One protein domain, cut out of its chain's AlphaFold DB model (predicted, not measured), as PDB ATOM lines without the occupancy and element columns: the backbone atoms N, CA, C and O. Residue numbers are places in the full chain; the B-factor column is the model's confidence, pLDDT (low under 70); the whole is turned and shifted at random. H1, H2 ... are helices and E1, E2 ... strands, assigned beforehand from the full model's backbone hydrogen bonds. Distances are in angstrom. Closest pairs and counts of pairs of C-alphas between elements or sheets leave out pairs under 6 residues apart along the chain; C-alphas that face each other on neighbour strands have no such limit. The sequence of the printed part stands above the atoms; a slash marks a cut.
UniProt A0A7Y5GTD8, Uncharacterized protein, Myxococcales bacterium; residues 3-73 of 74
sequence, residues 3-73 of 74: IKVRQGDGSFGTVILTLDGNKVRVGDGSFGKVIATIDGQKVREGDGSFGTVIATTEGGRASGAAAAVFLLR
ATOM      1  N   ILE A   3      52.039 -99.273  84.022       85.38
ATOM      2  CA  ILE A   3      53.243 -99.187  84.861       85.38
ATOM      3  C   ILE A   3      54.073 -98.001  84.370       85.38
ATOM      4  O   ILE A   3      54.304 -97.854  83.174       85.38
ATOM      5  N   LYS A   4      54.535 -97.150  85.287       86.25
ATOM      6  CA  LYS A   4      55.348 -95.970  84.971       86.25
ATOM      7  C   LYS A   4      56.788 -96.201  85.411       86.25
ATOM      8  O   LYS A   4      57.021 -96.548  86.566       86.25
ATOM      9  N   VAL A   5      57.737 -95.975  84.511       85.00
ATOM     10  CA  VAL A   5      59.166 -95.903  84.824       85.00
ATOM     11  C   VAL A   5      59.530 -94.441  84.988       85.00
ATOM     12  O   VAL A   5      59.270 -93.623  84.102       85.00
ATOM     13  N   ARG A   6      60.114 -94.113  86.135       86.25
ATOM     14  CA  ARG A   6      60.519 -92.756  86.492       86.25
ATOM     15  C   ARG A   6      62.031 -92.673  86.561       86.25
ATOM     16  O   ARG A   6      62.688 -93.639  86.933       86.25
ATOM     17  N   GLN A   7      62.561 -91.517  86.198       84.38
ATOM     18  CA  GLN A   7      63.960 -91.201  86.424       84.38
ATOM     19  C   GLN A   7      64.183 -90.847  87.902       84.38
ATOM     20  O   GLN A   7      63.418 -90.061  88.463       84.38
ATOM     21  N   GLY A   8      65.246 -91.388  88.503       83.94
ATOM     22  CA  GLY A   8      65.617 -91.149  89.904       83.94
ATOM     23  C   GLY A   8      65.109 -92.224  90.871       83.94
ATOM     24  O   GLY A   8      64.619 -93.271  90.459       83.94
ATOM     25  N   ASP A   9      65.254 -91.963  92.167       78.06
ATOM     26  CA  ASP A   9      64.979 -92.892  93.273       78.06
ATOM     27  C   ASP A   9      63.599 -92.693  93.931       78.06
ATOM     28  O   ASP A   9      63.236 -93.415  94.858       78.06
ATOM     29  N   GLY A  10      62.801 -91.736  93.439       74.56
ATOM     30  CA  GLY A  10      61.558 -91.311  94.082       74.56
ATOM     31  C   GLY A  10      60.300 -91.379  93.212       74.56
ATOM     32  O   GLY A  10      60.326 -91.294  91.982       74.56
ATOM     33  N   SER A  11      59.145 -91.423  93.880       77.38
ATOM     34  CA  SER A  11      57.802 -91.431  93.271       77.38
ATOM     35  C   SER A  11      57.451 -90.155  92.491       77.38
ATOM     36  O   SER A  11      56.491 -90.150  91.719       77.38
ATOM     37  N   PHE A  12      58.223 -89.082  92.687       77.62
ATOM     38  CA  PHE A  12      58.044 -87.767  92.058       77.62
ATOM     39  C   PHE A  12      58.930 -87.551  90.825       77.62
ATOM     40  O   PHE A  12      58.859 -86.498  90.199       77.62
ATOM     41  N   GLY A  13      59.750 -88.540  90.457       80.38
ATOM     42  CA  GLY A  13      60.607 -88.461  89.279       80.38
ATOM     43  C   GLY A  13      59.818 -88.343  87.973       80.38
ATOM     44  O   GLY A  13      58.691 -88.845  87.855       80.38
ATOM     45  N   THR A  14      60.429 -87.705  86.973       86.56
ATOM     46  CA  THR A  14      59.870 -87.584  85.620       86.56
ATOM     47  C   THR A  14      59.610 -88.968  85.042       86.56
ATOM     48  O   THR A  14      60.502 -89.818  85.033       86.56
ATOM     49  N   VAL A  15      58.391 -89.210  84.555       87.00
ATOM     50  CA  VAL A  15      58.075 -90.460  83.857       87.00
ATOM     51  C   VAL A  15      58.753 -90.438  82.500       87.00
ATOM     52  O   VAL A  15      58.458 -89.601  81.650       87.00
ATOM     53  N   ILE A  16      59.661 -91.381  82.314       87.12
ATOM     54  CA  ILE A  16      60.445 -91.542  81.092       87.12
ATOM     55  C   ILE A  16      59.803 -92.570  80.170       87.12
ATOM     56  O   ILE A  16      59.799 -92.385  78.953       87.12
ATOM     57  N   LEU A  17      59.201 -93.615  80.743       88.12
ATOM     58  CA  LEU A  17      58.489 -94.646  80.002       88.12
ATOM     59  C   LEU A  17      57.182 -95.003  80.698       88.12
ATOM     60  O   LEU A  17      57.113 -95.107  81.922       88.12
ATOM     61  N   THR A  18      56.164 -95.274  79.896       87.75
ATOM     62  CA  THR A  18      54.907 -95.859  80.342       87.75
ATOM     63  C   THR A  18      54.731 -97.200  79.655       87.75
ATOM     64  O   THR A  18      54.708 -97.292  78.430       87.75
ATOM     65  N   LEU A  19      54.587 -98.250  80.449       86.00
ATOM     66  CA  LEU A  19      54.113 -99.531  79.976       86.00
ATOM     67  C   LEU A  19      52.589 -99.552  80.075       86.00
ATOM     68  O   LEU A  19      52.022 -99.542  81.169       86.00
ATOM     69  N   ASP A  20      51.933 -99.609  78.928       86.69
ATOM     70  CA  ASP A  20      50.485 -99.687  78.830       86.69
ATOM     71  C   ASP A  20      50.099-100.936  78.028       86.69
ATOM     72  O   ASP A  20      50.386-101.056  76.834       86.69
ATOM     73  N   GLY A  21      49.525-101.909  78.740       86.56
ATOM     74  CA  GLY A  21      49.323-103.267  78.243       86.56
ATOM     75  C   GLY A  21      50.656-103.943  77.928       86.56
ATOM     76  O   GLY A  21      51.511-104.096  78.800       86.56
ATOM     77  N   ASN A  22      50.830-104.332  76.668       86.31
ATOM     78  CA  ASN A  22      52.061-104.918  76.151       86.31
ATOM     79  C   ASN A  22      52.955-103.908  75.411       86.31
ATOM     80  O   ASN A  22      53.941-104.312  74.804       86.31
ATOM     81  N   LYS A  23      52.637-102.611  75.433       87.88
ATOM     82  CA  LYS A  23      53.398-101.585  74.712       87.88
ATOM     83  C   LYS A  23      54.206-100.722  75.671       87.88
ATOM     84  O   LYS A  23      53.675-100.201  76.651       87.88
ATOM     85  N   VAL A  24      55.481-100.523  75.350       88.88
ATOM     86  CA  VAL A  24      56.374 -99.572  76.020       88.88
ATOM     87  C   VAL A  24      56.340 -98.263  75.239       88.88
ATOM     88  O   VAL A  24      56.694 -98.219  74.058       88.88
ATOM     89  N   ARG A  25      55.910 -97.193  75.902       89.31
ATOM     90  CA  ARG A  25      55.774 -95.849  75.339       89.31
ATOM     91  C   ARG A  25      56.710 -94.870  76.021       89.31
ATOM     92  O   ARG A  25      56.981 -95.009  77.209       89.31
ATOM     93  N   VAL A  26      57.155 -93.861  75.284       88.50
ATOM     94  CA  VAL A  26      57.922 -92.737  75.844       88.50
ATOM     95  C   VAL A  26      56.989 -91.735  76.520       88.50
ATOM     96  O   VAL A  26      55.979 -91.347  75.934       88.50
ATOM     97  N   GLY A  27      57.375 -91.282  77.714       86.62
ATOM     98  CA  GLY A  27      56.688 -90.238  78.478       86.62
ATOM     99  C   GLY A  27      55.580 -90.742  79.405       86.62
ATOM    100  O   GLY A  27      55.378 -91.947  79.572       86.62
ATOM    101  N   ASP A  28      54.873 -89.797  80.030       83.44
ATOM    102  CA  ASP A  28      53.717 -90.053  80.897       83.44
ATOM    103  C   ASP A  28      52.434 -90.152  80.055       83.44
ATOM    104  O   ASP A  28      51.866 -89.135  79.658       83.44
ATOM    105  N   GLY A  29      51.979 -91.377  79.764       75.12
ATOM    106  CA  GLY A  29      50.631 -91.610  79.235       75.12
ATOM    107  C   GLY A  29      50.513 -92.557  78.037       75.12
ATOM    108  O   GLY A  29      51.489 -93.007  77.437       75.12
ATOM    109  N   SER A  30      49.260 -92.851  77.679       74.50
ATOM    110  CA  SER A  30      48.884 -93.822  76.636       74.50
ATOM    111  C   SER A  30      49.028 -93.307  75.196       74.50
ATOM    112  O   SER A  30      48.914 -94.091  74.255       74.50
ATOM    113  N   PHE A  31      49.306 -92.011  75.017       76.44
ATOM    114  CA  PHE A  31      49.481 -91.360  73.709       76.44
ATOM    115  C   PHE A  31      50.952 -91.181  73.306       76.44
ATOM    116  O   PHE A  31      51.239 -90.676  72.222       76.44
ATOM    117  N   GLY A  32      51.892 -91.584  74.166       79.69
ATOM    118  CA  GLY A  32      53.317 -91.548  73.855       79.69
ATOM    119  C   GLY A  32      53.686 -92.478  72.698       79.69
ATOM    120  O   GLY A  32      53.037 -93.504  72.472       79.69
ATOM    121  N   LYS A  33      54.765 -92.143  71.978       87.12
ATOM    122  CA  LYS A  33      55.306 -92.993  70.908       87.12
ATOM    123  C   LYS A  33      55.652 -94.371  71.472       87.12
ATOM    124  O   LYS A  33      56.421 -94.466  72.430       87.12
ATOM    125  N   VAL A  34      55.120 -95.419  70.849       89.06
ATOM    126  CA  VAL A  34      55.482 -96.806  71.150       89.06
ATOM    127  C   VAL A  34      56.873 -97.066  70.588       89.06
ATOM    128  O   VAL A  34      57.142 -96.815  69.412       89.06
ATOM    129  N   ILE A  35      57.764 -97.536  71.449       88.62
ATOM    130  CA  ILE A  35      59.155 -97.835  71.099       88.62
ATOM    131  C   ILE A  35      59.488 -99.312  71.264       88.62
ATOM    132  O   ILE A  35      60.487 -99.761  70.714       88.62
ATOM    133  N   ALA A  36      58.652-100.066  71.976       88.94
ATOM    134  CA  ALA A  36      58.763-101.510  72.033       88.94
ATOM    135  C   ALA A  36      57.424-102.180  72.339       88.94
ATOM    136  O   ALA A  36      56.532-101.587  72.952       88.94
ATOM    137  N   THR A  37      57.329-103.449  71.961       88.50
ATOM    138  CA  THR A  37      56.185-104.323  72.202       88.50
ATOM    139  C   THR A  37      56.650-105.597  72.895       88.50
ATOM    140  O   THR A  37      57.656-106.198  72.521       88.50
ATOM    141  N   ILE A  38      55.917-106.009  73.923       85.81
ATOM    142  CA  ILE A  38      56.126-107.254  74.651       85.81
ATOM    143  C   ILE A  38      55.267-108.333  73.994       85.81
ATOM    144  O   ILE A  38      54.039-108.244  73.946       85.81
ATOM    145  N   ASP A  39      55.936-109.355  73.487       85.44
ATOM    146  CA  ASP A  39      55.357-110.513  72.821       85.44
ATOM    147  C   ASP A  39      55.757-111.768  73.608       85.44
ATOM    148  O   ASP A  39      56.844-112.333  73.441       85.44
ATOM    149  N   GLY A  40      54.908-112.135  74.572       84.12
ATOM    150  CA  GLY A  40      55.208-113.170  75.559       84.12
ATOM    151  C   GLY A  40      56.419-112.794  76.413       84.12
ATOM    152  O   GLY A  40      56.375-111.837  77.181       84.12
ATOM    153  N   GLN A  41      57.507-113.553  76.278       84.31
ATOM    154  CA  GLN A  41      58.772-113.283  76.971       84.31
ATOM    155  C   GLN A  41      59.693-112.334  76.196       84.31
ATOM    156  O   GLN A  41      60.679-111.863  76.755       84.31
ATOM    157  N   LYS A  42      59.408-112.047  74.923       85.44
ATOM    158  CA  LYS A  42      60.292-111.262  74.058       85.44
ATOM    159  C   LYS A  42      59.896-109.794  74.080       85.44
ATOM    160  O   LYS A  42      58.721-109.454  73.994       85.44
ATOM    161  N   VAL A  43      60.893-108.924  74.136       86.81
ATOM    162  CA  VAL A  43      60.745-107.482  73.963       86.81
ATOM    163  C   VAL A  43      61.241-107.150  72.571       86.81
ATOM    164  O   VAL A  43      62.393-107.426  72.232       86.81
ATOM    165  N   ARG A  44      60.355-106.598  71.753       88.25
ATOM    166  CA  ARG A  44      60.615-106.261  70.358       88.25
ATOM    167  C   ARG A  44      60.627-104.760  70.185       88.25
ATOM    168  O   ARG A  44      59.794-104.083  70.772       88.25
ATOM    169  N   GLU A  45      61.539-104.251  69.376       88.38
ATOM    170  CA  GLU A  45      61.574-102.834  69.036       88.38
ATOM    171  C   GLU A  45      60.370-102.438  68.165       88.38
ATOM    172  O   GLU A  45      59.968-103.162  67.256       88.38
ATOM    173  N   GLY A  46      59.807-101.263  68.432       87.06
ATOM    174  CA  GLY A  46      58.698-100.688  67.679       87.06
ATOM    175  C   GLY A  46      57.302-101.138  68.120       87.06
ATOM    176  O   GLY A  46      57.103-101.804  69.140       87.06
ATOM    177  N   ASP A  47      56.313-100.698  67.343       85.06
ATOM    178  CA  ASP A  47      54.886-100.941  67.570       85.06
ATOM    179  C   ASP A  47      54.400-102.146  66.754       85.06
ATOM    180  O   ASP A  47      53.714-101.998  65.742       85.06
ATOM    181  N   GLY A  48      54.824-103.352  67.133       77.50
ATOM    182  CA  GLY A  48      54.393-104.565  66.446       77.50
ATOM    183  C   GLY A  48      55.168-105.831  66.796       77.50
ATOM    184  O   GLY A  48      56.241-105.807  67.398       77.50
ATOM    185  N   SER A  49      54.621-106.964  66.358       74.06
ATOM    186  CA  SER A  49      55.162-108.307  66.624       74.06
ATOM    187  C   SER A  49      56.310-108.717  65.693       74.06
ATOM    188  O   SER A  49      56.908-109.775  65.879       74.06
ATOM    189  N   PHE A  50      56.635-107.888  64.697       77.19
ATOM    190  CA  PHE A  50      57.674-108.158  63.694       77.19
ATOM    191  C   PHE A  50      58.981-107.400  63.947       77.19
ATOM    192  O   PHE A  50      59.932-107.546  63.185       77.19
ATOM    193  N   GLY A  51      59.038-106.602  65.014       80.06
ATOM    194  CA  GLY A  51      60.245-105.892  65.410       80.06
ATOM    195  C   GLY A  51      61.380-106.822  65.833       80.06
ATOM    196  O   GLY A  51      61.153-107.952  66.296       80.06
ATOM    197  N   THR A  52      62.605-106.308  65.712       86.56
ATOM    198  CA  THR A  52      63.827-106.947  66.209       86.56
ATOM    199  C   THR A  52      63.689-107.234  67.697       86.56
ATOM    200  O   THR A  52      63.270-106.368  68.464       86.56
ATOM    201  N   VAL A  53      64.027-108.453  68.117       87.19
ATOM    202  CA  VAL A  53      64.041-108.808  69.539       87.19
ATOM    203  C   VAL A  53      65.261-108.157  70.179       87.19
ATOM    204  O   VAL A  53      66.386-108.472  69.806       87.19
ATOM    205  N   ILE A  54      65.026-107.265  71.137       85.38
ATOM    206  CA  ILE A  54      66.073-106.514  71.841       85.38
ATOM    207  C   ILE A  54      66.315-107.034  73.261       85.38
ATOM    208  O   ILE A  54      67.373-106.788  73.829       85.38
ATOM    209  N   ALA A  55      65.358-107.769  73.836       82.50
ATOM    210  CA  ALA A  55      65.519-108.421  75.133       82.50
ATOM    211  C   ALA A  55      64.553-109.600  75.315       82.50
ATOM    212  O   ALA A  55      63.534-109.704  74.629       82.50
ATOM    213  N   THR A  56      64.846-110.445  76.303       82.06
ATOM    214  CA  THR A  56      63.961-111.514  76.783       82.06
ATOM    215  C   THR A  56      63.772-111.340  78.287       82.06
ATOM    216  O   THR A  56      64.739-111.109  79.010       82.06
ATOM    217  N   THR A  57      62.533-111.414  78.770       75.69
ATOM    218  CA  THR A  57      62.203-111.310  80.195       75.69
ATOM    219  C   THR A  57      61.893-112.688  80.771       75.69
ATOM    220  O   THR A  57      60.936-113.354  80.379       75.69
ATOM    221  N   GLU A  58      62.701-113.106  81.737       70.75
ATOM    222  CA  GLU A  58      62.462-114.304  82.540       70.75
ATOM    223  C   GLU A  58      61.446-113.956  83.649       70.75
ATOM    224  O   GLU A  58      61.593-112.958  84.360       70.75
ATOM    225  N   GLY A  59      60.367-114.735  83.780       67.31
ATOM    226  CA  GLY A  59      59.339-114.528  84.816       67.31
ATOM    227  C   GLY A  59      58.267-113.466  84.517       67.31
ATOM    228  O   GLY A  59      57.540-113.068  85.427       67.31
ATOM    229  N   GLY A  60      58.147-112.991  83.270       59.78
ATOM    230  CA  GLY A  60      56.998-112.190  82.807       59.78
ATOM    231  C   GLY A  60      56.898-110.769  83.379       59.78
ATOM    232  O   GLY A  60      55.851-110.126  83.289       59.78
ATOM    233  N   ARG A  61      57.969-110.252  83.990       64.25
ATOM    234  CA  ARG A  61      57.965-108.913  84.589       64.25
ATOM    235  C   ARG A  61      58.125-107.847  83.514       64.25
ATOM    236  O   ARG A  61      59.235-107.506  83.114       64.25
ATOM    237  N   ALA A  62      57.005-107.259  83.112       66.38
ATOM    238  CA  ALA A  62      56.958-106.178  82.134       66.38
ATOM    239  C   ALA A  62      57.766-104.919  82.541       66.38
ATOM    240  O   ALA A  62      58.178-104.137  81.687       66.38
ATOM    241  N   SER A  63      58.091-104.762  83.828       63.50
ATOM    242  CA  SER A  63      59.039-103.758  84.335       63.50
ATOM    243  C   SER A  63      60.461-103.948  83.783       63.50
ATOM    244  O   SER A  63      61.145-102.968  83.501       63.50
ATOM    245  N   GLY A  64      60.899-105.199  83.585       65.38
ATOM    246  CA  GLY A  64      62.205-105.518  83.000       65.38
ATOM    247  C   GLY A  64      62.283-105.163  81.515       65.38
ATOM    248  O   GLY A  64      63.323-104.718  81.041       65.38
ATOM    249  N   ALA A  65      61.159-105.264  80.800       68.81
ATOM    250  CA  ALA A  65      61.075-104.851  79.403       68.81
ATOM    251  C   ALA A  65      61.248-103.338  79.241       68.81
ATOM    252  O   ALA A  65      62.004-102.894  78.383       68.81
ATOM    253  N   ALA A  66      60.606-102.538  80.097       67.56
ATOM    254  CA  ALA A  66      60.777-101.090  80.066       67.56
ATOM    255  C   ALA A  66      62.216-100.667  80.432       67.56
ATOM    256  O   ALA A  66      62.755 -99.753  79.814       67.56
ATOM    257  N   ALA A  67      62.869-101.364  81.369       67.44
ATOM    258  CA  ALA A  67      64.277-101.124  81.703       67.44
ATOM    259  C   ALA A  67      65.232-101.463  80.543       67.44
ATOM    260  O   ALA A  67      66.121-100.673  80.232       67.44
ATOM    261  N   ALA A  68      65.025-102.598  79.866       69.44
ATOM    262  CA  ALA A  68      65.833-102.990  78.709       69.44
ATOM    263  C   ALA A  68      65.734-101.968  77.567       69.44
ATOM    264  O   ALA A  68      66.738-101.581  76.976       69.44
ATOM    265  N   VAL A  69      64.520-101.481  77.302       73.69
ATOM    266  CA  VAL A  69      64.269-100.453  76.290       73.69
ATOM    267  C   VAL A  69      64.935 -99.126  76.653       73.69
ATOM    268  O   VAL A  69      65.477 -98.457  75.778       73.69
ATOM    269  N   PHE A  70      64.910 -98.738  77.930       72.44
ATOM    270  CA  PHE A  70      65.574 -97.521  78.394       72.44
ATOM    271  C   PHE A  70      67.094 -97.576  78.189       72.44
ATOM    272  O   PHE A  70      67.669 -96.624  77.669       72.44
ATOM    273  N   LEU A  71      67.728 -98.699  78.546       67.94
ATOM    274  CA  LEU A  71      69.178 -98.886  78.435       67.94
ATOM    275  C   LEU A  71      69.688 -98.884  76.988       67.94
ATOM    276  O   LEU A  71      70.786 -98.406  76.750       67.94
ATOM    277  N   LEU A  72      68.904 -99.373  76.020       67.62
ATOM    278  CA  LEU A  72      69.282 -99.342  74.598       67.62
ATOM    279  C   LEU A  72      69.245 -97.938  73.970       67.62
ATOM    280  O   LEU A  72      69.673 -97.760  72.832       67.62
ATOM    281  N   ARG A  73      68.661 -96.958  74.666       65.81
ATOM    282  CA  ARG A  73      68.403 -95.607  74.153       65.81
ATOM    283  C   ARG A  73      69.334 -94.542  74.747       65.81
ATOM    284  O   ARG A  73      69.197 -93.380  74.359       65.81
TER     285      ARG A  73
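Overview. This is residues 3 to 73 of the 74 residues of an uncharacterized protein of Myxococcales bacterium (UniProt A0A7Y5GTD8). One sheet of six short strands is curled like part of a barrel and wraps round a single helix, H1, which packs on its inner side. The strands follow each other as a row of hairpins, E1 to E6, and H1 comes last. The printed part has 71 residues; the sheet's order is E1 - E2 - E3 - E4 - E5 - E6, all antiparallel, and the class is mixed, helices and strands. It is compact, with a radius of gyration of the C-alphas of 11.3 A and spans of 34 by 25 by 21 A.

Arrangement. The strongly twisted sheet is a meander, each strand the antiparallel neighbour of the one before. In the hairpin E3, residues 23 to 26, and E4, residues 34 to 39, N 24 and O 36 are 2.8 A apart, within hydrogen-bond range. E2, residues 15 to 20, has N 18 within range of O 25 of E3, at 2.8 A. Edge strand E1, residues 3 to 6, has N 3 and O 19 of E2 at 2.9 A. E5, residues 42 to 45, has N 44 and O 37 of E4 at 2.8 A. Edge strand E6, residues 53 to 56, has N 54 and O 43 of E5 at 2.9 A. E1 and E6 are apart. The sheet curls round H1, residues 62 to 71, and H1 is on it; the closest C-alphas of H1 and E3 are those of Ala 66 and Val 24, 6.2 A apart, and of H1 and E6 those of Ala 68 and Ala 55, 6.5 A. With H1 on one face of the sheet, there are two layers. Every O i to N i+4 pair of H1 is within hydrogen-bond range.

Along the chain. E4 spans 13.8 A, E2 13.0 A, E3 10.0 A, E5 9.9 A, E1 9.8 A and E6 7.7 A from first to last C-alpha. E1 begins at C-alpha 3 (53.243, -99.187, 84.861). H1 spans 14.7 A and ends at C-alpha 71 (69.178, -98.886, 78.435).

Size, cuts and confidence. The C-alphas of Gly 10 and Phe 50, the two farthest apart, are 35.0 A apart. The printed part has no cut and no long link. Mean pLDDT of the printed part is 80.3, with residues 59 to 68 and 71 to 73 under 70.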